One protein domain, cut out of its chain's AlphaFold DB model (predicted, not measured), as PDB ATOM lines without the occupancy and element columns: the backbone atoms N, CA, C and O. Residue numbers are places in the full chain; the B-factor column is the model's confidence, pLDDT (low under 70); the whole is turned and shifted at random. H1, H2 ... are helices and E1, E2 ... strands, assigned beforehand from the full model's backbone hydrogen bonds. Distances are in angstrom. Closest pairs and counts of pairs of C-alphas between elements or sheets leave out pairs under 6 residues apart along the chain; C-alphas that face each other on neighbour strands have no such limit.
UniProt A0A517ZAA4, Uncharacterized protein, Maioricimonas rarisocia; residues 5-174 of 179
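This is residues 5 to 174 of the 179 residues of an uncharacterized protein of Maioricimonas rarisocia (UniProt A0A517ZAA4). A strongly twisted sheet of six strands curls round one long helix, H9. The helical hairpin H4 and H5 makes one end of the long axis and the short helices H6, H7 and H8 the other, while H1 packs on E2 and H3 sits beside E4. The printed part has 170 residues with nine named helices and six named strands, along the chain E1 H1 E2 H2 H3 E3 H4 H5 E4 H6 H7 H8 E5 H9 E6. The class is mixed, helices and strands; the whole is compact, with a radius of gyration of the C-alphas of 16.3 A, and spans 47 by 29 by 29 A.

The antiparallel sheet runs E2, residues 28 to 33, E3, residues 58 to 65, E4, residues 98 to 105, E5, residues 139 to 145, E1, residues 5 to 9, and E6, residues 170 to 173. Within hydrogen-bond range are N 31 and O 62 at 2.8 A, N 59 and O 101 at 2.9 A, N 102 and O 142 at 2.8 A, N 7 and O 141 at 2.9 A, and N 6 and O 172 at 2.9 A. E5, H9, residues 150 to 167, and E6 form a split strand-helix-strand unit, with E1 between its strands and a right-handed crossover. H1, residues 16 to 25, is over E2 at a height over the sheet of 8.4 A. H9 touches H1 with residues 159 to 166 alone, about perpendicular at 73 degrees, closest at C-alphas Ala 23 and Cys 162, 6.4 A. H2, residues 43 to 48, touches H1 at C-alphas Gly 16 and Gln 47, 4.0 A. H3, residues 51 to 57, stands at the sheet's level. H4, residues 69 to 80, and H5, residues 84 to 92, are a hairpin, closest at C-alphas Leu 78 and Ile 87, 6.5 A. H6, residues 108 to 114, touches H7, residues 116 to 124, only at the corner, and only just, with 3 pairs of C-alphas within 8 A. H8, residues 128 to 135, is on the sheet. Three layers are formed, helices on both faces: H1, H2 and H9 on one, H4, H7 and H8 on the other. Every O i to N i+4 pair is within hydrogen-bond range in H1, H4, H5 and H6; H2 has 1 of 2, H7 3 of 5, H8 2 of 4, H9 13 of 14, and H3 0 of 3, beside 2 of 4 O i to N i+3 pairs.

H9 is 26.2 A long, E4 23.3 A and E3 21.8 A. E1 begins at C-alpha 5 (86.473, 38.159, 180.014), and E6 ends at C-alpha 173 (84.183, 38.742, 184.382).

The two farthest C-alphas, of Met 81 and Asp 129, are 50.0 A apart. The printed part has no cut and no long link. Confidence is under 70 at residues 35 to 43, 66 to 69 and 148 to 150.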
ATOM      1  N   LEU A   5      87.846  37.669 180.137       93.00
ATOM      2  CA  LEU A   5      86.473  38.159 180.014       93.00
ATOM      3  C   LEU A   5      85.644  37.118 179.267       93.00
ATOM      4  O   LEU A   5      86.164  36.428 178.387       93.00
ATOM      5  N   ALA A   6      84.363  37.017 179.599       94.06
ATOM      6  CA  ALA A   6      83.404  36.225 178.846       94.06
ATOM      7  C   ALA A   6      82.349  37.121 178.194       94.06
ATOM      8  O   ALA A   6      81.968  38.145 178.751       94.06
ATOM      9  N   VAL A   7      81.862  36.707 177.026       96.25
ATOM     10  CA  VAL A   7      80.678  37.290 176.387       96.25
ATOM     11  C   VAL A   7      79.656  36.186 176.178       96.25
ATOM     12  O   VAL A   7      79.930  35.190 175.499       96.25
ATOM     13  N   TYR A   8      78.484  36.361 176.777       95.75
ATOM     14  CA  TYR A   8      77.355  35.442 176.681       95.75
ATOM     15  C   TYR A   8      76.329  36.003 175.709       95.75
ATOM     16  O   TYR A   8      75.880  37.129 175.881       95.75
ATOM     17  N   THR A   9      75.934  35.228 174.703       96.31
ATOM     18  CA  THR A   9      74.939  35.670 173.719       96.31
ATOM     19  C   THR A   9      73.959  34.558 173.362       96.31
ATOM     20  O   THR A   9      74.298  33.372 173.332       96.31
ATOM     21  N   SER A  10      72.719  34.947 173.071       94.94
ATOM     22  CA  SER A  10      71.682  34.071 172.520       94.94
ATOM     23  C   SER A  10      71.873  33.783 171.022       94.94
ATOM     24  O   SER A  10      71.257  32.849 170.497       94.94
ATOM     25  N   LYS A  11      72.730  34.550 170.330       94.88
ATOM     26  CA  LYS A  11      73.025  34.386 168.902       94.88
ATOM     27  C   LYS A  11      73.912  33.167 168.653       94.88
ATOM     28  O   LYS A  11      74.608  32.658 169.538       94.88
ATOM     29  N   SER A  12      73.894  32.693 167.412       91.12
ATOM     30  CA  SER A  12      74.838  31.687 166.935       91.12
ATOM     31  C   SER A  12      76.264  32.244 166.901       91.12
ATOM     32  O   SER A  12      76.485  33.449 166.790       91.12
ATOM     33  N   SER A  13      77.244  31.345 166.977       90.81
ATOM     34  CA  SER A  13      78.649  31.725 166.865       90.81
ATOM     35  C   SER A  13      78.948  32.388 165.523       90.81
ATOM     36  O   SER A  13      78.752  31.775 164.472       90.81
ATOM     37  N   LEU A  14      79.550  33.575 165.587       92.06
ATOM     38  CA  LEU A  14      80.175  34.257 164.457       92.06
ATOM     39  C   LEU A  14      81.165  33.354 163.709       92.06
ATOM     40  O   LEU A  14      81.751  32.421 164.278       92.06
ATOM     41  N   THR A  15      81.367  33.666 162.432       91.00
ATOM     42  CA  THR A  15      82.509  33.177 161.658       91.00
ATOM     43  C   THR A  15      83.747  34.026 161.928       91.00
ATOM     44  O   THR A  15      83.634  35.166 162.384       91.00
ATOM     45  N   GLY A  16      84.933  33.503 161.604       87.75
ATOM     46  CA  GLY A  16      86.168  34.283 161.710       87.75
ATOM     47  C   GLY A  16      86.146  35.555 160.857       87.75
ATOM     48  O   GLY A  16      86.598  36.600 161.313       87.75
ATOM     49  N   ARG A  17      85.551  35.505 159.653       89.62
ATOM     50  CA  ARG A  17      85.419  36.682 158.780       89.62
ATOM     51  C   ARG A  17      84.550  37.747 159.422       89.62
ATOM     52  O   ARG A  17      84.986  38.881 159.545       89.62
ATOM     53  N   LYS A  18      83.366  37.362 159.907       91.69
ATOM     54  CA  LYS A  18      82.464  38.322 160.541       91.69
ATOM     55  C   LYS A  18      83.110  38.949 161.775       91.69
ATOM     56  O   LYS A  18      82.972  40.147 161.965       91.69
ATOM     57  N   LEU A  19      83.841  38.173 162.579       91.44
ATOM     58  CA  LEU A  19      84.592  38.724 163.707       91.44
ATOM     59  C   LEU A  19      85.653  39.740 163.257       91.44
ATOM     60  O   LEU A  19      85.742  40.808 163.850       91.44
ATOM     61  N   ALA A  20      86.429  39.428 162.216       88.38
ATOM     62  CA  ALA A  20      87.443  40.339 161.686       88.38
ATOM     63  C   ALA A  20      86.836  41.648 161.160       88.38
ATOM     64  O   ALA A  20      87.353  42.714 161.478       88.38
ATOM     65  N   ASP A  21      85.722  41.576 160.428       89.62
ATOM     66  CA  ASP A  21      85.038  42.757 159.890       89.62
ATOM     67  C   ASP A  21      84.513  43.666 161.013       89.62
ATOM     68  O   ASP A  21      84.685  44.884 160.976       89.62
ATOM     69  N   LEU A  22      83.893  43.070 162.038       90.56
ATOM     70  CA  LEU A  22      83.370  43.802 163.195       90.56
ATOM     71  C   LEU A  22      84.493  44.442 164.016       90.56
ATOM     72  O   LEU A  22      84.401  45.603 164.407       90.56
ATOM     73  N   ALA A  23      85.573  43.697 164.240       88.56
ATOM     74  CA  ALA A  23      86.739  44.192 164.952       88.56
ATOM     75  C   ALA A  23      87.416  45.340 164.189       88.56
ATOM     76  O   ALA A  23      87.762  46.349 164.801       88.56
ATOM     77  N   LEU A  24      87.524  45.240 162.860       87.25
ATOM     78  CA  LEU A  24      88.063  46.305 162.016       87.25
ATOM     79  C   LEU A  24      87.218  47.580 162.115       87.25
ATOM     80  O   LEU A  24      87.778  48.664 162.276       87.25
ATOM     81  N   ALA A  25      85.888  47.455 162.095       85.69
ATOM     82  CA  ALA A  25      84.976  48.582 162.304       85.69
ATOM     83  C   ALA A  25      85.136  49.227 163.696       85.69
ATOM     84  O   ALA A  25      84.924  50.428 163.848       85.69
ATOM     85  N   ALA A  26      85.572  48.455 164.697       83.62
ATOM     86  CA  ALA A  26      85.925  48.930 166.035       83.62
ATOM     87  C   ALA A  26      87.390  49.417 166.163       83.62
ATOM     88  O   ALA A  26      87.864  49.675 167.273       83.62
ATOM     89  N   GLY A  27      88.124  49.534 165.050       82.38
ATOM     90  CA  GLY A  27      89.520  49.980 165.028       82.38
ATOM     91  C   GLY A  27      90.526  48.936 165.520       82.38
ATOM     92  O   GLY A  27      91.608  49.298 165.977       82.38
ATOM     93  N   ILE A  28      90.174  47.649 165.464       84.88
ATOM     94  CA  ILE A  28      91.011  46.525 165.891       84.88
ATOM     95  C   ILE A  28      91.363  45.674 164.669       84.88
ATOM     96  O   ILE A  28      90.510  45.007 164.082       84.88
ATOM     97  N   GLN A  29      92.637  45.643 164.292       83.88
ATOM     98  CA  GLN A  29      93.088  44.800 163.183       83.88
ATOM     99  C   GLN A  29      93.464  43.412 163.694       83.88
ATOM    100  O   GLN A  29      94.505  43.263 164.319       83.88
ATOM    101  N   LEU A  30      92.641  42.392 163.433       84.81
ATOM    102  CA  LEU A  30      92.902  41.031 163.912       84.81
ATOM    103  C   LEU A  30      93.813  40.242 162.961       84.81
ATOM    104  O   LEU A  30      93.674  40.305 161.735       84.81
ATOM    105  N   ARG A  31      94.680  39.410 163.538       84.56
ATOM    106  CA  ARG A  31      95.337  38.277 162.873       84.56
ATOM    107  C   ARG A  31      95.007  37.001 163.627       84.56
ATOM    108  O   ARG A  31      95.150  36.952 164.847       84.56
ATOM    109  N   PHE A  32      94.568  35.985 162.891       83.19
ATOM    110  CA  PHE A  32      94.308  34.663 163.450       83.19
ATOM    111  C   PHE A  32      95.561  33.796 163.345       83.19
ATOM    112  O   PHE A  32      96.142  33.697 162.264       83.19
ATOM    113  N   MET A  33      95.946  33.143 164.440       77.94
ATOM    114  CA  MET A  33      97.047  32.174 164.455       77.94
ATOM    115  C   MET A  33      96.594  30.816 165.001       77.94
ATOM    116  O   MET A  33      95.585  30.712 165.711       77.94
ATOM    117  N   ALA A  34      97.361  29.768 164.692       71.31
ATOM    118  CA  ALA A  34      97.151  28.447 165.269       71.31
ATOM    119  C   ALA A  34      97.581  28.405 166.747       71.31
ATOM    120  O   ALA A  34      98.530  29.065 167.166       71.31
ATOM    121  N   MET A  35      96.875  27.607 167.547       68.31
ATOM    122  CA  MET A  35      97.164  27.428 168.973       68.31
ATOM    123  C   MET A  35      98.514  26.719 169.197       68.31
ATOM    124  O   MET A  35      98.926  25.887 168.391       68.31
ATOM    125  N   GLY A  36      99.180  27.001 170.323       61.62
ATOM    126  CA  GLY A  36     100.374  26.256 170.759       61.62
ATOM    127  C   GLY A  36     101.709  26.703 170.149       61.62
ATOM    128  O   GLY A  36     102.673  25.947 170.192       61.62
ATOM    129  N   GLY A  37     101.785  27.912 169.583       53.53
ATOM    130  CA  GLY A  37     103.036  28.476 169.049       53.53
ATOM    131  C   GLY A  37     103.418  27.977 167.650       53.53
ATOM    132  O   GLY A  37     104.487  28.318 167.145       53.53
ATOM    133  N   TYR A  38     102.551  27.191 167.004       56.53
ATOM    134  CA  TYR A  38     102.707  26.814 165.602       56.53
ATOM    135  C   TYR A  38     102.241  27.977 164.716       56.53
ATOM    136  O   TYR A  38     101.148  28.503 164.909       56.53
ATOM    137  N   ILE A  39     103.061  28.387 163.745       60.72
ATOM    138  CA  ILE A  39     102.738  29.502 162.841       60.72
ATOM    139  C   ILE A  39     102.590  28.978 161.408       60.72
ATOM    140  O   ILE A  39     103.546  28.987 160.637       60.72
ATOM    141  N   PRO A  40     101.408  28.449 161.066       54.03
ATOM    142  CA  PRO A  40     100.895  28.442 159.709       54.03
ATOM    143  C   PRO A  40      99.612  29.288 159.679       54.03
ATOM    144  O   PRO A  40      98.711  29.126 160.507       54.03
ATOM    145  N   SER A  41      99.516  30.207 158.723       60.44
ATOM    146  CA  SER A  41      98.306  31.003 158.515       60.44
ATOM    147  C   SER A  41      97.168  30.105 158.016       60.44
ATOM    148  O   SER A  41      97.049  29.821 156.827       60.44
ATOM    149  N   ASN A  42      96.292  29.666 158.920       62.47
ATOM    150  CA  ASN A  42      94.976  29.127 158.570       62.47
ATOM    151  C   ASN A  42      93.915  30.241 158.536       62.47
ATOM    152  O   ASN A  42      92.719  29.955 158.574       62.47
ATOM    153  N   ALA A  43      94.325  31.514 158.448       66.50
ATOM    154  CA  ALA A  43      93.428  32.665 158.496       66.50
ATOM    155  C   ALA A  43      92.292  32.548 157.468       66.50
ATOM    156  O   ALA A  43      91.136  32.799 157.798       66.50
ATOM    157  N   ALA A  44      92.592  32.071 156.256       73.19
ATOM    158  CA  ALA A  44      91.586  31.837 155.220       73.19
ATOM    159  C   ALA A  44      90.566  30.745 155.601       73.19
ATOM    160  O   ALA A  44      89.391  30.844 155.248       73.19
ATOM    161  N   GLU A  45      90.990  29.710 156.326       74.94
ATOM    162  CA  GLU A  45      90.117  28.636 156.801       74.94
ATOM    163  C   GLU A  45      89.267  29.096 157.993       74.94
ATOM    164  O   GLU A  45      88.049  28.899 157.999       74.94
ATOM    165  N   ILE A  46      89.885  29.780 158.962       75.88
ATOM    166  CA  ILE A  46      89.207  30.367 160.126       75.88
ATOM    167  C   ILE A  46      88.145  31.365 159.671       75.88
ATOM    168  O   ILE A  46      87.027  31.367 160.188       75.88
ATOM    169  N   GLN A  47      88.455  32.178 158.660       79.69
ATOM    170  CA  GLN A  47      87.517  33.155 158.124       79.69
ATOM    171  C   GLN A  47      86.231  32.520 157.582       79.69
ATOM    172  O   GLN A  47      85.163  33.120 157.703       79.69
ATOM    173  N   LYS A  48      86.315  31.314 157.008       84.56
ATOM    174  CA  LYS A  48      85.178  30.621 156.382       84.56
ATOM    175  C   LYS A  48      84.325  29.828 157.376       84.56
ATOM    176  O   LYS A  48      83.174  29.526 157.072       84.56
ATOM    177  N   LYS A  49      84.867  29.466 158.542       84.12
ATOM    178  CA  LYS A  49      84.212  28.582 159.517       84.12
ATOM    179  C   LYS A  49      83.587  29.359 160.673       84.12
ATOM    180  O   LYS A  49      84.011  30.460 161.014       84.12
ATOM    181  N   SER A  50      82.573  28.755 161.298       85.81
ATOM    182  CA  SER A  50      82.075  29.204 162.602       85.81
ATOM    183  C   SER A  50      83.179  29.040 163.647       85.81
ATOM    184  O   SER A  50      83.819  27.992 163.699       85.81
ATOM    185  N   LEU A  51      83.395  30.037 164.507       85.69
ATOM    186  CA  LEU A  51      84.476  29.997 165.498       85.69
ATOM    187  C   LEU A  51      84.357  28.812 166.463       85.69
ATOM    188  O   LEU A  51      85.374  28.256 166.854       85.69
ATOM    189  N   THR A  52      83.138  28.354 166.769       84.44
ATOM    190  CA  THR A  52      82.920  27.132 167.573       84.44
ATOM    191  C   THR A  52      83.488  25.849 166.957       84.44
ATOM    192  O   THR A  52      83.677  24.877 167.682       84.44
ATOM    193  N   THR A  53      83.744  25.809 165.645       82.81
ATOM    194  CA  THR A  53      84.244  24.609 164.947       82.81
ATOM    195  C   THR A  53      85.733  24.675 164.617       82.81
ATOM    196  O   THR A  53      86.331  23.659 164.266       82.81
ATOM    197  N   VAL A  54      86.359  25.844 164.750       79.81
ATOM    198  CA  VAL A  54      87.790  26.044 164.494       79.81
ATOM    199  C   VAL A  54      88.599  25.523 165.678       79.81
ATOM    200  O   VAL A  54      88.461  26.050 166.774       79.81
ATOM    201  N   ASN A  55      89.448  24.508 165.473       73.50
ATOM    202  CA  ASN A  55      90.362  23.971 166.498       73.50
ATOM    203  C   ASN A  55      89.686  23.702 167.861       73.50
ATOM    204  O   ASN A  55      90.223  24.038 168.915       73.50
ATOM    205  N   GLY A  56      88.465  23.155 167.850       72.00
ATOM    206  CA  GLY A  56      87.693  22.920 169.078       72.00
ATOM    207  C   GLY A  56      87.178  24.194 169.764       72.00
ATOM    208  O   GLY A  56      86.898  24.172 170.961       72.00
ATOM    209  N   GLY A  57      87.065  25.299 169.025       75.12
ATOM    210  CA  GLY A  57      86.586  26.591 169.502       75.12
ATOM    211  C   GLY A  57      87.679  27.624 169.772       75.12
ATOM    212  O   GLY A  57      87.344  28.737 170.162       75.12
ATOM    213  N   ALA A  58      88.961  27.284 169.626       75.62
ATOM    214  CA  ALA A  58      90.072  28.116 170.086       75.62
ATOM    215  C   ALA A  58      90.835  28.784 168.933       75.62
ATOM    216  O   ALA A  58      91.275  28.116 167.994       75.62
ATOM    217  N   VAL A  59      91.056  30.095 169.037       82.31
ATOM    218  CA  VAL A  59      91.901  30.857 168.107       82.31
ATOM    219  C   VAL A  59      92.816  31.816 168.857       82.31
ATOM    220  O   VAL A  59      92.416  32.417 169.855       82.31
ATOM    221  N   LEU A  60      94.039  31.988 168.357       77.75
ATOM    222  CA  LEU A  60      94.914  33.072 168.789       77.75
ATOM    223  C   LEU A  60      94.607  34.325 167.983       77.75
ATOM    224  O   LEU A  60      94.450  34.256 166.764       77.75
ATOM    225  N   ILE A  61      94.545  35.455 168.679       82.06
ATOM    226  CA  ILE A  61      94.288  36.769 168.108       82.06
ATOM    227  C   ILE A  61      95.463  37.669 168.449       82.06
ATOM    228  O   ILE A  61      95.736  37.912 169.623       82.06
ATOM    229  N   VAL A  62      96.118  38.193 167.422       80.69
ATOM    230  CA  VAL A  62      97.047  39.321 167.535       80.69
ATOM    231  C   VAL A  62      96.335  40.548 167.000       80.69
ATOM    232  O   VAL A  62      95.607  40.449 166.010       80.69
ATOM    233  N   ALA A  63      96.513  41.686 167.661       79.31
ATOM    234  CA  ALA A  63      95.910  42.920 167.199       79.31
ATOM    235  C   ALA A  63      96.811  44.130 167.388       79.31
ATOM    236  O   ALA A  63      97.721  44.119 168.212       79.31
ATOM    237  N   THR A  64      96.496  45.202 166.669       76.50
ATOM    238  CA  THR A  64      96.902  46.553 167.058       76.50
ATOM    239  C   THR A  64      95.713  47.306 167.615       76.50
ATOM    240  O   THR A  64      94.563  47.058 167.246       76.50
ATOM    241  N   ILE A  65      96.017  48.235 168.510       70.12
ATOM    242  CA  ILE A  65      95.100  49.269 168.959       70.12
ATOM    243  C   ILE A  65      95.862  50.570 168.735       70.12
ATOM    244  O   ILE A  65      97.004  50.672 169.180       70.12
ATOM    245  N   ASP A  66      95.254  51.507 168.014       63.34
ATOM    246  CA  ASP A  66      95.868  52.774 167.591       63.34
ATOM    247  C   ASP A  66      97.032  52.580 166.580       63.34
ATOM    248  O   ASP A  66      97.285  51.457 166.127       63.34
ATOM    249  N   ASP A  67      97.683  53.672 166.146       55.72
ATOM    250  CA  ASP A  67      98.598  53.778 164.979       55.72
ATOM    251  C   ASP A  67      99.945  53.008 165.096       55.72
ATOM    252  O   ASP A  67     100.974  53.410 164.559       55.72
ATOM    253  N   ALA A  68      99.962  51.826 165.717       64.12
ATOM    254  CA  ALA A  68     101.078  50.875 165.692       64.12
ATOM    255  C   ALA A  68     101.202  50.138 164.334       64.12
ATOM    256  O   ALA A  68     101.395  48.919 164.284       64.12
ATOM    257  N   ARG A  69     101.066  50.874 163.220       65.44
ATOM    258  CA  ARG A  69     101.062  50.335 161.846       65.44
ATOM    259  C   ARG A  69     102.373  49.640 161.482       65.44
ATOM    260  O   ARG A  69     102.358  48.630 160.789       65.44
ATOM    261  N   GLU A  70     103.493  50.143 161.990       70.88
ATOM    262  CA  GLU A  70     104.815  49.563 161.727       70.88
ATOM    263  C   GLU A  70     104.973  48.184 162.375       70.88
ATOM    264  O   GLU A  70     105.445  47.251 161.733       70.88
ATOM    265  N   SER A  71     104.508  48.012 163.619       81.06
ATOM    266  CA  SER A  71     104.624  46.731 164.331       81.06
ATOM    267  C   SER A  71     103.752  45.634 163.717       81.06
ATOM    268  O   SER A  71     104.146  44.470 163.741       81.06
ATOM    269  N   ILE A  72     102.585  45.973 163.156       83.50
ATOM    270  CA  ILE A  72     101.734  44.981 162.477       83.50
ATOM    271  C   ILE A  72     102.226  44.644 161.077       83.50
ATOM    272  O   ILE A  72     102.156  43.483 160.696       83.50
ATOM    273  N   ALA A  73     102.785  45.609 160.344       84.69
ATOM    274  CA  ALA A  73     103.432  45.332 159.066       84.69
ATOM    275  C   ALA A  73     104.675  44.441 159.251       84.69
ATOM    276  O   ALA A  73     104.852  43.476 158.514       84.69
ATOM    277  N   GLU A  74     105.499  44.710 160.277       88.25
ATOM    278  CA  GLU A  74     106.624  43.844 160.667       88.25
ATOM    279  C   GLU A  74     106.123  42.425 160.979       88.25
ATOM    280  O   GLU A  74     106.665  41.448 160.468       88.25
ATOM    281  N   PHE A  75     105.049  42.306 161.765       87.69
ATOM    282  CA  PHE A  75     104.435  41.020 162.090       87.69
ATOM    283  C   PHE A  75     103.938  40.266 160.851       87.69
ATOM    284  O   PHE A  75     104.227  39.079 160.710       87.69
ATOM    285  N   ASP A  76     103.216  40.937 159.951       85.19
ATOM    286  CA  ASP A  76     102.673  40.328 158.735       85.19
ATOM    287  C   ASP A  76     103.789  39.808 157.820       85.19
ATOM    288  O   ASP A  76     103.719  38.663 157.370       85.19
ATOM    289  N   ASN A  77     104.861  40.587 157.641       87.88
ATOM    290  CA  ASN A  77     106.037  40.166 156.876       87.88
ATOM    291  C   ASN A  77     106.701  38.927 157.493       87.88
ATOM    292  O   ASN A  77     107.037  37.976 156.789       87.88
ATOM    293  N   LEU A  78     106.879  38.903 158.819       86.50
ATOM    294  CA  LEU A  78     107.448  37.742 159.509       86.50
ATOM    295  C   LEU A  78     106.565  36.494 159.349       86.50
ATOM    296  O   LEU A  78     107.085  35.386 159.210       86.50
ATOM    297  N   VAL A  79     105.237  36.663 159.365       82.62
ATOM    298  CA  VAL A  79     104.277  35.567 159.161       82.62
ATOM    299  C   VAL A  79     104.366  35.027 157.737       82.62
ATOM    300  O   VAL A  79     104.353  33.809 157.562       82.62
ATOM    301  N   GLU A  80     104.490  35.901 156.738       82.81
ATOM    302  CA  GLU A  80     104.664  35.515 155.334       82.81
ATOM    303  C   GLU A  80     105.972  34.749 155.107       82.81
ATOM    304  O   GLU A  80     105.976  33.714 154.441       82.81
ATOM    305  N   MET A  81     107.063  35.184 155.741       83.62
ATOM    306  CA  MET A  81     108.352  34.480 155.713       83.62
ATOM    307  C   MET A  81     108.357  33.177 156.533       83.62
ATOM    308  O   MET A  81     109.299  32.392 156.441       83.62
ATOM    309  N   GLY A  82     107.324  32.934 157.348       80.31
ATOM    310  CA  GLY A  82     107.235  31.765 158.223       80.31
ATOM    311  C   GLY A  82     108.225  31.784 159.395       80.31
ATOM    312  O   GLY A  82     108.522  30.725 159.957       80.31
ATOM    313  N   ASP A  83     108.737  32.957 159.779       84.12
ATOM    314  CA  ASP A  83     109.822  33.069 160.753       84.12
ATOM    315  C   ASP A  83     109.313  33.054 162.203       84.12
ATOM    316  O   ASP A  83     108.866  34.051 162.779       84.12
ATOM    317  N   ARG A  84     109.361  31.870 162.820       82.62
ATOM    318  CA  ARG A  84     108.703  31.619 164.107       82.62
ATOM    319  C   ARG A  84     109.358  32.311 165.292       82.62
ATOM    320  O   ARG A  84     108.652  32.722 166.215       82.62
ATOM    321  N   LEU A  85     110.687  32.395 165.306       85.50
ATOM    322  CA  LEU A  85     111.423  32.912 166.461       85.50
ATOM    323  C   LEU A  85     111.207  34.424 166.640       85.50
ATOM    324  O   LEU A  85     110.840  34.825 167.748       85.50
ATOM    325  N   PRO A  86     111.322  35.266 165.596       87.56
ATOM    326  CA  PRO A  86     111.020  36.688 165.697       87.56
ATOM    327  C   PRO A  86     109.557  36.966 166.026       87.56
ATOM    328  O   PRO A  86     109.284  37.861 166.823       87.56
ATOM    329  N   ILE A  87     108.612  36.176 165.505       84.56
ATOM    330  CA  ILE A  87     107.194  36.322 165.868       84.56
ATOM    331  C   ILE A  87     106.992  36.060 167.361       84.56
ATOM    332  O   ILE A  87     106.389  36.871 168.066       84.56
ATOM    333  N   ALA A  88     107.534  34.953 167.879       83.31
ATOM    334  CA  ALA A  88     107.456  34.645 169.303       83.31
ATOM    335  C   ALA A  88     108.130  35.734 170.158       83.31
ATOM    336  O   ALA A  88     107.588  36.124 171.196       83.31
ATOM    337  N   ALA A  89     109.270  36.271 169.717       84.94
ATOM    338  CA  ALA A  89     109.957  37.379 170.378       84.94
ATOM    339  C   ALA A  89     109.113  38.667 170.378       84.94
ATOM    340  O   ALA A  89     109.021  39.347 171.398       84.94
ATOM    341  N   MET A  90     108.428  38.977 169.277       85.56
ATOM    342  CA  MET A  90     107.547  40.139 169.158       85.56
ATOM    343  C   MET A  90     106.346  40.054 170.114       85.56
ATOM    344  O   MET A  90     106.026  41.028 170.806       85.56
ATOM    345  N   LEU A  91     105.715  38.878 170.199       83.50
ATOM    346  CA  LEU A  91     104.570  38.619 171.078       83.50
ATOM    347  C   LEU A  91     104.968  38.569 172.561       83.50
ATOM    348  O   LEU A  91     104.301  39.171 173.407       83.50
ATOM    349  N   SER A  92     106.069  37.890 172.892       81.00
ATOM    350  CA  SER A  92     106.578  37.781 174.270       81.00
ATOM    351  C   SER A  92     107.182  39.092 174.781       81.00
ATOM    352  O   SER A  92     106.947  39.471 175.930       81.00
ATOM    353  N   GLY A  93     107.874  39.830 173.911       78.38
ATOM    354  CA  GLY A  93     108.372  41.184 174.157       78.38
ATOM    355  C   GLY A  93     107.263  42.239 174.195       78.38
ATOM    356  O   GLY A  93     107.518  43.394 174.544       78.38
ATOM    357  N   GLY A  94     106.022  41.857 173.871       77.44
ATOM    358  CA  GLY A  94     104.822  42.687 173.934       77.44
ATOM    359  C   GLY A  94     104.875  43.906 173.017       77.44
ATOM    360  O   GLY A  94     104.397  44.974 173.399       77.44
ATOM    361  N   LYS A  95     105.504  43.784 171.846       81.25
ATOM    362  CA  LYS A  95     105.361  44.787 170.778       81.25
ATOM    363  C   LYS A  95     103.905  44.843 170.294       81.25
ATOM    364  O   LYS A  95     103.396  45.922 170.024       81.25
ATOM    365  N   LEU A  96     103.217  43.696 170.284       83.31
ATOM    366  CA  LEU A  96     101.799  43.577 169.945       83.31
ATOM    367  C   LEU A  96     101.005  42.894 171.073       83.31
ATOM    368  O   LEU A  96     101.488  41.915 171.658       83.31
ATOM    369  N   PRO A  97      99.797  43.383 171.417       86.38
ATOM    370  CA  PRO A  97      98.885  42.653 172.285       86.38
ATOM    371  C   PRO A  97      98.343  41.405 171.577       86.38
ATOM    372  O   PRO A  97      98.045  41.420 170.381       86.38
ATOM    373  N   TRP A  98      98.188  40.324 172.339       86.94
ATOM    374  CA  TRP A  98      97.615  39.082 171.838       86.94
ATOM    375  C   TRP A  98      96.873  38.316 172.932       86.94
ATOM    376  O   TRP A  98      97.249  38.351 174.107       86.94
ATOM    377  N   CYS A  99      95.810  37.628 172.530       88.00
ATOM    378  CA  CYS A  99      94.926  36.877 173.412       88.00
ATOM    379  C   CYS A  99      94.482  35.555 172.775       88.00
ATOM    380  O   CYS A  99      94.496  35.393 171.554       88.00
ATOM    381  N   GLU A 100      94.027  34.627 173.609       89.88
ATOM    382  CA  GLU A 100      93.275  33.452 173.159       89.88
ATOM    383  C   GLU A 100      91.779  33.762 173.188       89.88
ATOM    384  O   GLU A 100      91.269  34.261 174.190       89.88
ATOM    385  N   LEU A 101      91.065  33.415 172.120       91.50
ATOM    386  CA  LEU A 101      89.609  33.428 172.069       91.50
ATOM    387  C   LEU A 101      89.097  31.991 172.001       91.50
ATOM    388  O   LEU A 101      89.323  31.290 171.017       91.50
ATOM    389  N   TYR A 102      88.359  31.579 173.027       91.94
ATOM    390  CA  TYR A 102      87.625  30.320 173.053       91.94
ATOM    391  C   TYR A 102      86.149  30.581 172.810       91.94
ATOM    392  O   TYR A 102      85.534  31.390 173.497       91.94
ATOM    393  N   THR A 103      85.557  29.853 171.875       92.50
ATOM    394  CA  THR A 103      84.141  29.940 171.543       92.50
ATOM    395  C   THR A 103      83.507  28.572 171.711       92.50
ATOM    396  O   THR A 103      83.922  27.603 171.080       92.50
ATOM    397  N   SER A 104      82.474  28.479 172.542       93.19
ATOM    398  CA  SER A 104      81.751  27.230 172.766       93.19
ATOM    399  C   SER A 104      80.246  27.445 172.737       93.19
ATOM    400  O   SER A 104      79.747  28.543 172.991       93.19
ATOM    401  N   ARG A 105      79.502  26.356 172.512       92.88
ATOM    402  CA  ARG A 105      78.095  26.320 172.919       92.88
ATOM    403  C   ARG A 105      78.014  26.527 174.430       92.88
ATOM    404  O   ARG A 105      78.920  26.128 175.168       92.88
ATOM    405  N   PHE A 106      76.946  27.167 174.867       92.31
ATOM    406  CA  PHE A 106      76.691  27.470 176.260       92.31
ATOM    407  C   PHE A 106      75.266  27.075 176.618       92.31
ATOM    408  O   PHE A 106      74.343  27.227 175.827       92.31
ATOM    409  N   ASP A 107      75.140  26.510 177.807       93.69
ATOM    410  CA  ASP A 107      73.890  26.107 178.427       93.69
ATOM    411  C   ASP A 107      74.102  26.347 179.919       93.69
ATOM    412  O   ASP A 107      74.963  25.709 180.542       93.69
ATOM    413  N   TYR A 108      73.415  27.357 180.449       92.31
ATOM    414  CA  TYR A 108      73.624  27.811 181.817       92.31
ATOM    415  C   TYR A 108      73.311  26.696 182.815       92.31
ATOM    416  O   TYR A 108      74.158  26.370 183.647       92.31
ATOM    417  N   ASP A 109      72.146  26.060 182.684       92.50
ATOM    418  CA  ASP A 109      71.688  25.036 183.621       92.50
ATOM    419  C   ASP A 109      72.608  23.818 183.603       92.50
ATOM    420  O   ASP A 109      72.987  23.317 184.662       92.50
ATOM    421  N   LYS A 110      73.060  23.372 182.423       92.00
ATOM    422  CA  LYS A 110      74.052  22.290 182.336       92.00
ATOM    423  C   LYS A 110      75.391  22.687 182.939       92.00
ATOM    424  O   LYS A 110      75.997  21.875 183.636       92.00
ATOM    425  N   THR A 111      75.858  23.910 182.687       88.06
ATOM    426  CA  THR A 111      77.141  24.400 183.220       88.06
ATOM    427  C   THR A 111      77.103  24.447 184.744       88.06
ATOM    428  O   THR A 111      77.978  23.886 185.400       88.06
ATOM    429  N   VAL A 112      76.056  25.052 185.306       88.19
ATOM    430  CA  VAL A 112      75.848  25.167 186.750       88.19
ATOM    431  C   VAL A 112      75.613  23.801 187.388       88.19
ATOM    432  O   VAL A 112      76.180  23.532 188.437       88.19
ATOM    433  N   LYS A 113      74.849  22.902 186.757       89.94
ATOM    434  CA  LYS A 113      74.636  21.542 187.276       89.94
ATOM    435  C   LYS A 113      75.930  20.728 187.311       89.94
ATOM    436  O   LYS A 113      76.167  20.004 188.270       89.94
ATOM    437  N   ALA A 114      76.763  20.834 186.274       87.00
ATOM    438  CA  ALA A 114      78.043  20.131 186.217       87.00
ATOM    439  C   ALA A 114      79.080  20.726 187.184       87.00
ATOM    440  O   ALA A 114      79.936  20.005 187.697       87.00
ATOM    441  N   LYS A 115      79.030  22.042 187.413       85.69
ATOM    442  CA  LYS A 115      79.964  22.779 188.267       85.69
ATOM    443  C   LYS A 115      79.222  23.834 189.083       85.69
ATOM    444  O   LYS A 115      79.311  25.026 188.800       85.69
ATOM    445  N   SER A 116      78.556  23.413 190.156       84.88
ATOM    446  CA  SER A 116      77.753  24.316 191.001       84.88
ATOM    447  C   SER A 116      78.552  25.494 191.565       84.88
ATOM    448  O   SER A 116      78.001  26.574 191.766       84.88
ATOM    449  N   LYS A 117      79.870  25.324 191.749       84.44
ATOM    450  CA  LYS A 117      80.796  26.385 192.181       84.44
ATOM    451  C   LYS A 117      80.960  27.535 191.177       84.44
ATOM    452  O   LYS A 117      81.391  28.613 191.572       84.44
ATOM    453  N   ASP A 118      80.622  27.326 189.904       81.94
ATOM    454  CA  ASP A 118      80.727  28.353 188.862       81.94
ATOM    455  C   ASP A 118      79.507  29.295 188.878       81.94
ATOM    456  O   ASP A 118      79.609  30.434 188.429       81.94
ATOM    457  N   LYS A 119      78.372  28.873 189.458       86.38
ATOM    458  CA  LYS A 119      77.149  29.687 189.573       86.38
ATOM    459  C   LYS A 119      77.370  31.049 190.241       86.38
ATOM    460  O   LYS A 119      77.059  32.048 189.601       86.38
ATOM    461  N   PRO A 120      77.896  31.142 191.480       85.75
ATOM    462  CA  PRO A 120      78.097  32.441 192.122       85.75
ATOM    463  C   PRO A 120      79.083  33.326 191.351       85.75
ATOM    464  O   PRO A 120      78.974  34.544 191.415       85.75
ATOM    465  N   LYS A 121      80.013  32.730 190.592       85.00
ATOM    466  CA  LYS A 121      80.970  33.476 189.768       85.00
ATOM    467  C   LYS A 121      80.300  34.111 188.557       85.00
ATOM    468  O   LYS A 121      80.529  35.282 188.306       85.00
ATOM    469  N   ILE A 122      79.475  33.348 187.837       84.69
ATOM    470  CA  ILE A 122      78.731  33.842 186.670       84.69
ATOM    471  C   ILE A 122      77.674  34.858 187.108       84.69
ATOM    472  O   ILE A 122      77.582  35.936 186.536       84.69
ATOM    473  N   ASP A 123      76.888  34.528 188.134       88.81
ATOM    474  CA  ASP A 123      75.802  35.390 188.605       88.81
ATOM    475  C   ASP A 123      76.339  36.684 189.238       88.81
ATOM    476  O   ASP A 123      75.705  37.729 189.131       88.81
ATOM    477  N   GLY A 124      77.495  36.617 189.906       86.44
ATOM    478  CA  GLY A 124      78.137  37.763 190.549       86.44
ATOM    479  C   GLY A 124      78.963  38.639 189.606       86.44
ATOM    480  O   GLY A 124      79.310  39.754 189.988       86.44
ATOM    481  N   SER A 125      79.282  38.167 188.395       87.44
ATOM    482  CA  SER A 125      80.082  38.916 187.421       87.44
ATOM    483  C   SER A 125      79.262  39.732 186.422       87.44
ATOM    484  O   SER A 125      79.846  40.386 185.556       87.44
ATOM    485  N   VAL A 126      77.930  39.722 186.555       90.19
ATOM    486  CA  VAL A 126      76.999  40.488 185.719       90.19
ATOM    487  C   VAL A 126      75.970  41.249 186.565       90.19
ATOM    488  O   VAL A 126      75.620  40.813 187.665       90.19
ATOM    489  N   PRO A 127      75.434  42.376 186.065       89.88
ATOM    490  CA  PRO A 127      74.278  43.036 186.665       89.88
ATOM    491  C   PRO A 127      73.049  42.111 186.772       89.88
ATOM    492  O   PRO A 127      72.794  41.277 185.900       89.88
ATOM    493  N   LYS A 128      72.255  42.262 187.845       91.12
ATOM    494  CA  LYS A 128      71.098  41.384 188.133       91.12
ATOM    495  C   LYS A 128      70.035  41.393 187.030       91.12
ATOM    496  O   LYS A 128      69.420  40.362 186.768       91.12
ATOM    497  N   ASP A 129      69.817  42.541 186.405       93.56
ATOM    498  CA  ASP A 129      68.881  42.754 185.299       93.56
ATOM    499  C   ASP A 129      69.323  42.065 183.995       93.56
ATOM    500  O   ASP A 129      68.482  41.720 183.169       93.56
ATOM    501  N   GLN A 130      70.617  41.768 183.843       94.06
ATOM    502  CA  GLN A 130      71.174  41.053 182.688       94.06
ATOM    503  C   GLN A 130      71.267  39.532 182.896       94.06
ATOM    504  O   GLN A 130      71.558  38.784 181.959       94.06
ATOM    505  N   LEU A 131      70.980  39.033 184.102       92.94
ATOM    506  CA  LEU A 131      71.124  37.613 184.429       92.94
ATOM    507  C   LEU A 131      70.211  36.704 183.587       92.94
ATOM    508  O   LEU A 131      70.583  35.576 183.264       92.94
ATOM    509  N   SER A 132      69.022  37.179 183.211       93.88
ATOM    510  CA  SER A 132      68.105  36.440 182.329       93.88
ATOM    511  C   SER A 132      68.704  36.220 180.935       93.88
ATOM    512  O   SER A 132      68.568  35.129 180.380       93.88
ATOM    513  N   LEU A 133      69.433  37.209 180.406       94.69
ATOM    514  CA  LEU A 133      70.125  37.120 179.118       94.69
ATOM    515  C   LEU A 133      71.256  36.090 179.169       94.69
ATOM    516  O   LEU A 133      71.387  35.279 178.256       94.69
ATOM    517  N   VAL A 134      72.024  36.066 180.263       93.81
ATOM    518  CA  VAL A 134      73.078  35.061 180.474       93.81
ATOM    519  C   VAL A 134      72.485  33.656 180.564       93.81
ATOM    520  O   VAL A 134      72.987  32.740 179.918       93.81
ATOM    521  N   LYS A 135      71.387  33.471 181.305       93.94
ATOM    522  CA  LYS A 135      70.700  32.171 181.404       93.94
ATOM    523  C   LYS A 135      70.145  31.690 180.062       93.94
ATOM    524  O   LYS A 135      70.167  30.494 179.791       93.94
ATOM    525  N   GLY A 136      69.684  32.617 179.222       94.25
ATOM    526  CA  GLY A 136      69.197  32.344 177.867       94.25
ATOM    527  C   GLY A 136      70.286  32.265 176.789       94.25
ATOM    528  O   GLY A 136      69.966  32.034 175.618       94.25
ATOM    529  N   ALA A 137      71.559  32.473 177.136       95.94
ATOM    530  CA  ALA A 137      72.648  32.457 176.171       95.94
ATOM    531  C   ALA A 137      72.907  31.043 175.629       95.94
ATOM    532  O   ALA A 137      72.833  30.047 176.347       95.94
ATOM    533  N   LYS A 138      73.254  30.969 174.341       94.81
ATOM    534  CA  LYS A 138      73.525  29.726 173.597       94.81
ATOM    535  C   LYS A 138      74.980  29.598 173.173       94.81
ATOM    536  O   LYS A 138      75.455  28.497 172.891       94.81
ATOM    537  N   THR A 139      75.684  30.721 173.127       95.00
ATOM    538  CA  THR A 139      77.090  30.807 172.760       95.00
ATOM    539  C   THR A 139      77.825  31.576 173.845       95.00
ATOM    540  O   THR A 139      77.318  32.562 174.383       95.00
ATOM    541  N   ARG A 140      79.034  31.116 174.159       94.81
ATOM    542  CA  ARG A 140      79.957  31.799 175.057       94.81
ATOM    543  C   ARG A 140      81.287  31.998 174.353       94.81
ATOM    544  O   ARG A 140      81.885  31.031 173.879       94.81
ATOM    545  N   TYR A 141      81.748  33.237 174.361       95.00
ATOM    546  CA  TYR A 141      83.113  33.619 174.032       95.00
ATOM    547  C   TYR A 141      83.890  33.810 175.329       95.00
ATOM    548  O   TYR A 141      83.352  34.375 176.275       95.00
ATOM    549  N   ILE A 142      85.133  33.345 175.391       93.19
ATOM    550  CA  ILE A 142      86.054  33.593 176.501       93.19
ATOM    551  C   ILE A 142      87.350  34.124 175.910       93.19
ATOM    552  O   ILE A 142      87.988  33.439 175.112       93.19
ATOM    553  N   ILE A 143      87.733  35.330 176.307       92.94
ATOM    554  CA  ILE A 143      88.950  35.996 175.857       92.94
ATOM    555  C   ILE A 143      89.951  35.942 177.007       92.94
ATOM    556  O   ILE A 143      89.674  36.493 178.070       92.94
ATOM    557  N   TYR A 144      91.100  35.297 176.809       89.12
ATOM    558  CA  TYR A 144      92.175  35.219 177.800       89.12
ATOM    559  C   TYR A 144      93.351  36.097 177.417       89.12
ATOM    560  O   TYR A 144      93.876  35.998 176.307       89.12
ATOM    561  N   ASN A 145      93.822  36.882 178.382       86.62
ATOM    562  CA  ASN A 145      95.080  37.591 178.244       86.62
ATOM    563  C   ASN A 145      96.234  36.587 178.150       86.62
ATOM    564  O   ASN A 145      96.424  35.797 179.075       86.62
ATOM    565  N   GLN A 146      97.021  36.659 177.081       80.25
ATOM    566  CA  GLN A 146      98.289  35.931 176.979       80.25
ATOM    567  C   GLN A 146      99.508  36.865 176.947       80.25
ATOM    568  O   GLN A 146     100.653  36.427 177.075       80.25
ATOM    569  N   SER A 147      99.285  38.175 176.839       74.81
ATOM    570  CA  SER A 147     100.348  39.167 176.895       74.81
ATOM    571  C   SER A 147     100.693  39.535 178.336       74.81
ATOM    572  O   SER A 147      99.835  39.729 179.195       74.81
ATOM    573  N   ARG A 148     101.981  39.769 178.595       69.12
ATOM    574  CA  ARG A 148     102.447  40.305 179.883       69.12
ATOM    575  C   ARG A 148     102.205  41.819 180.039       69.12
ATOM    576  O   ARG A 148     102.553  42.373 181.078       69.12
ATOM    577  N   LYS A 149     101.645  42.511 179.032       68.50
ATOM    578  CA  LYS A 149     101.524  43.986 178.991       68.50
ATOM    579  C   LYS A 149     100.095  44.517 179.156       68.50
ATOM    580  O   LYS A 149      99.116  43.862 178.804       68.50
ATOM    581  N   LYS A 150      99.996  45.783 179.598       67.81
ATOM    582  CA  LYS A 150      98.739  46.545 179.773       67.81
ATOM    583  C   LYS A 150      97.868  46.593 178.506       67.81
ATOM    584  O   LYS A 150      96.648  46.525 178.614       67.81
ATOM    585  N   ASN A 151      98.475  46.640 177.317       72.56
ATOM    586  CA  ASN A 151      97.750  46.780 176.046       72.56
ATOM    587  C   ASN A 151      96.852  45.574 175.728       72.56
ATOM    588  O   ASN A 151      95.877  45.709 174.995       72.56
ATOM    589  N   CYS A 152      97.114  44.397 176.306       79.50
ATOM    590  CA  CYS A 152      96.211  43.270 176.102       79.50
ATOM    591  C   CYS A 152      94.927  43.371 176.928       79.50
ATOM    592  O   CYS A 152      93.895  42.881 176.484       79.50
ATOM    593  N   GLN A 153      94.936  44.062 178.073       84.38
ATOM    594  CA  GLN A 153      93.687  44.364 178.776       84.38
ATOM    595  C   GLN A 153      92.782  45.236 177.899       84.38
ATOM    596  O   GLN A 153      91.587  44.978 177.811       84.38
ATOM    597  N   GLN A 154      93.363  46.225 177.210       85.38
ATOM    598  CA  GLN A 154      92.630  47.054 176.255       85.38
ATOM    599  C   GLN A 154      92.103  46.222 175.079       85.38
ATOM    600  O   GLN A 154      90.941  46.383 174.716       85.38
ATOM    601  N   LEU A 155      92.909  45.300 174.533       87.00
ATOM    602  CA  LEU A 155      92.471  44.393 173.463       87.00
ATOM    603  C   LEU A 155      91.289  43.540 173.909       87.00
ATOM    604  O   LEU A 155      90.280  43.481 173.217       87.00
ATOM    605  N   MET A 156      91.398  42.904 175.073       90.31
ATOM    606  CA  MET A 156      90.333  42.064 175.604       90.31
ATOM    607  C   MET A 156      89.044  42.843 175.811       90.31
ATOM    608  O   MET A 156      87.990  42.353 175.430       90.31
ATOM    609  N   THR A 157      89.128  44.035 176.407       90.00
ATOM    610  CA  THR A 157      87.957  44.879 176.651       90.00
ATOM    611  C   THR A 157      87.335  45.325 175.331       90.00
ATOM    612  O   THR A 157      86.168  45.033 175.103       90.00
ATOM    613  N   LYS A 158      88.115  45.898 174.400       90.50
ATOM    614  CA  LYS A 158      87.595  46.313 173.085       90.50
ATOM    615  C   LYS A 158      86.992  45.142 172.302       90.50
ATOM    616  O   LYS A 158      85.948  45.296 171.677       90.50
ATOM    617  N   LEU A 159      87.618  43.964 172.339       91.69
ATOM    618  CA  LEU A 159      87.104  42.772 171.666       91.69
ATOM    619  C   LEU A 159      85.830  42.235 172.338       91.69
ATOM    620  O   LEU A 159      84.903  41.838 171.635       91.69
ATOM    621  N   ALA A 160      85.761  42.241 173.673       94.25
ATOM    622  CA  ALA A 160      84.562  41.858 174.416       94.25
ATOM    623  C   ALA A 160      83.394  42.801 174.103       94.25
ATOM    624  O   ALA A 160      82.308  42.327 173.776       94.25
ATOM    625  N   ASP A 161      83.638  44.111 174.117       93.12
ATOM    626  CA  ASP A 161      82.641  45.136 173.804       93.12
ATOM    627  C   ASP A 161      82.185  45.034 172.342       93.12
ATOM    628  O   ASP A 161      80.990  45.113 172.042       93.12
ATOM    629  N   CYS A 162      83.115  44.776 171.417       92.94
ATOM    630  CA  CYS A 162      82.812  44.523 170.011       92.94
ATOM    631  C   CYS A 162      81.920  43.285 169.839       92.94
ATOM    632  O   CYS A 162      80.953  43.318 169.081       92.94
ATOM    633  N   LEU A 163      82.219  42.185 170.532       94.38
ATOM    634  CA  LEU A 163      81.391  40.981 170.494       94.38
ATOM    635  C   LEU A 163      80.011  41.240 171.106       94.38
ATOM    636  O   LEU A 163      79.004  40.873 170.506       94.38
ATOM    637  N   ALA A 164      79.956  41.879 172.271       94.50
ATOM    638  CA  ALA A 164      78.720  42.160 172.989       94.50
ATOM    639  C   ALA A 164      77.781  43.057 172.171       94.50
ATOM    640  O   ALA A 164      76.638  42.677 171.929       94.50
ATOM    641  N   SER A 165      78.285  44.179 171.653       92.25
ATOM    642  CA  SER A 165      77.503  45.130 170.846       92.25
ATOM    643  C   SER A 165      76.901  44.519 169.577       92.25
ATOM    644  O   SER A 165      75.796  44.881 169.193       92.25
ATOM    645  N   HIS A 166      77.585  43.566 168.941       90.12
ATOM    646  CA  HIS A 166      77.130  42.973 167.677       90.12
ATOM    647  C   HIS A 166      76.395  41.642 167.829       90.12
ATOM    648  O   HIS A 166      75.891  41.094 166.846       90.12
ATOM    649  N   THR A 167      76.360  41.091 169.040       91.25
ATOM    650  CA  THR A 167      75.659  39.835 169.325       91.25
ATOM    651  C   THR A 167      74.560  40.004 170.368       91.25
ATOM    652  O   THR A 167      74.017  38.999 170.819       91.25
ATOM    653  N   ASP A 168      74.214  41.237 170.750       90.88
ATOM    654  CA  ASP A 168      73.332  41.523 171.892       90.88
ATOM    655  C   ASP A 168      73.799  40.756 173.150       90.88
ATOM    656  O   ASP A 168      73.018  40.125 173.864       90.88
ATOM    657  N   GLY A 169      75.121  40.692 173.326       93.06
ATOM    658  CA  GLY A 169      75.784  39.864 174.320       93.06
ATOM    659  C   GLY A 169      76.017  40.593 175.638       93.06
ATOM    660  O   GLY A 169      76.143  41.813 175.683       93.06
ATOM    661  N   VAL A 170      76.132  39.824 176.715       95.44
ATOM    662  CA  VAL A 170      76.474  40.318 178.052       95.44
ATOM    663  C   VAL A 170      77.944  40.033 178.327       95.44
ATOM    664  O   VAL A 170      78.366  38.871 178.287       95.44
ATOM    665  N   VAL A 171      78.715  41.086 178.607       93.88
ATOM    666  CA  VAL A 171      80.100  40.966 179.077       93.88
ATOM    667  C   VAL A 171      80.089  40.607 180.557       93.88
ATOM    668  O   VAL A 171      79.361  41.202 181.347       93.88
ATOM    669  N   ALA A 172      80.919  39.647 180.929       90.00
ATOM    670  CA  ALA A 172      81.056  39.173 182.291       90.00
ATOM    671  C   ALA A 172      82.530  38.964 182.629       90.00
ATOM    672  O   ALA A 172      83.329  38.545 181.782       90.00
ATOM    673  N   ASP A 173      82.880  39.173 183.892       82.31
ATOM    674  CA  ASP A 173      84.183  38.742 184.382       82.31
ATOM    675  C   ASP A 173      84.267  37.218 184.388       82.31
ATOM    676  O   ASP A 173      83.329  36.521 184.786       82.31
ATOM    677  N   TYR A 174      85.409  36.704 183.931       77.94
ATOM    678  CA  TYR A 174      85.659  35.275 183.879       77.94
ATOM    679  C   TYR A 174      86.910  34.928 184.680       77.94
ATOM    680  O   TYR A 174      88.026  35.336 184.357       77.94
TER     681      TYR A 174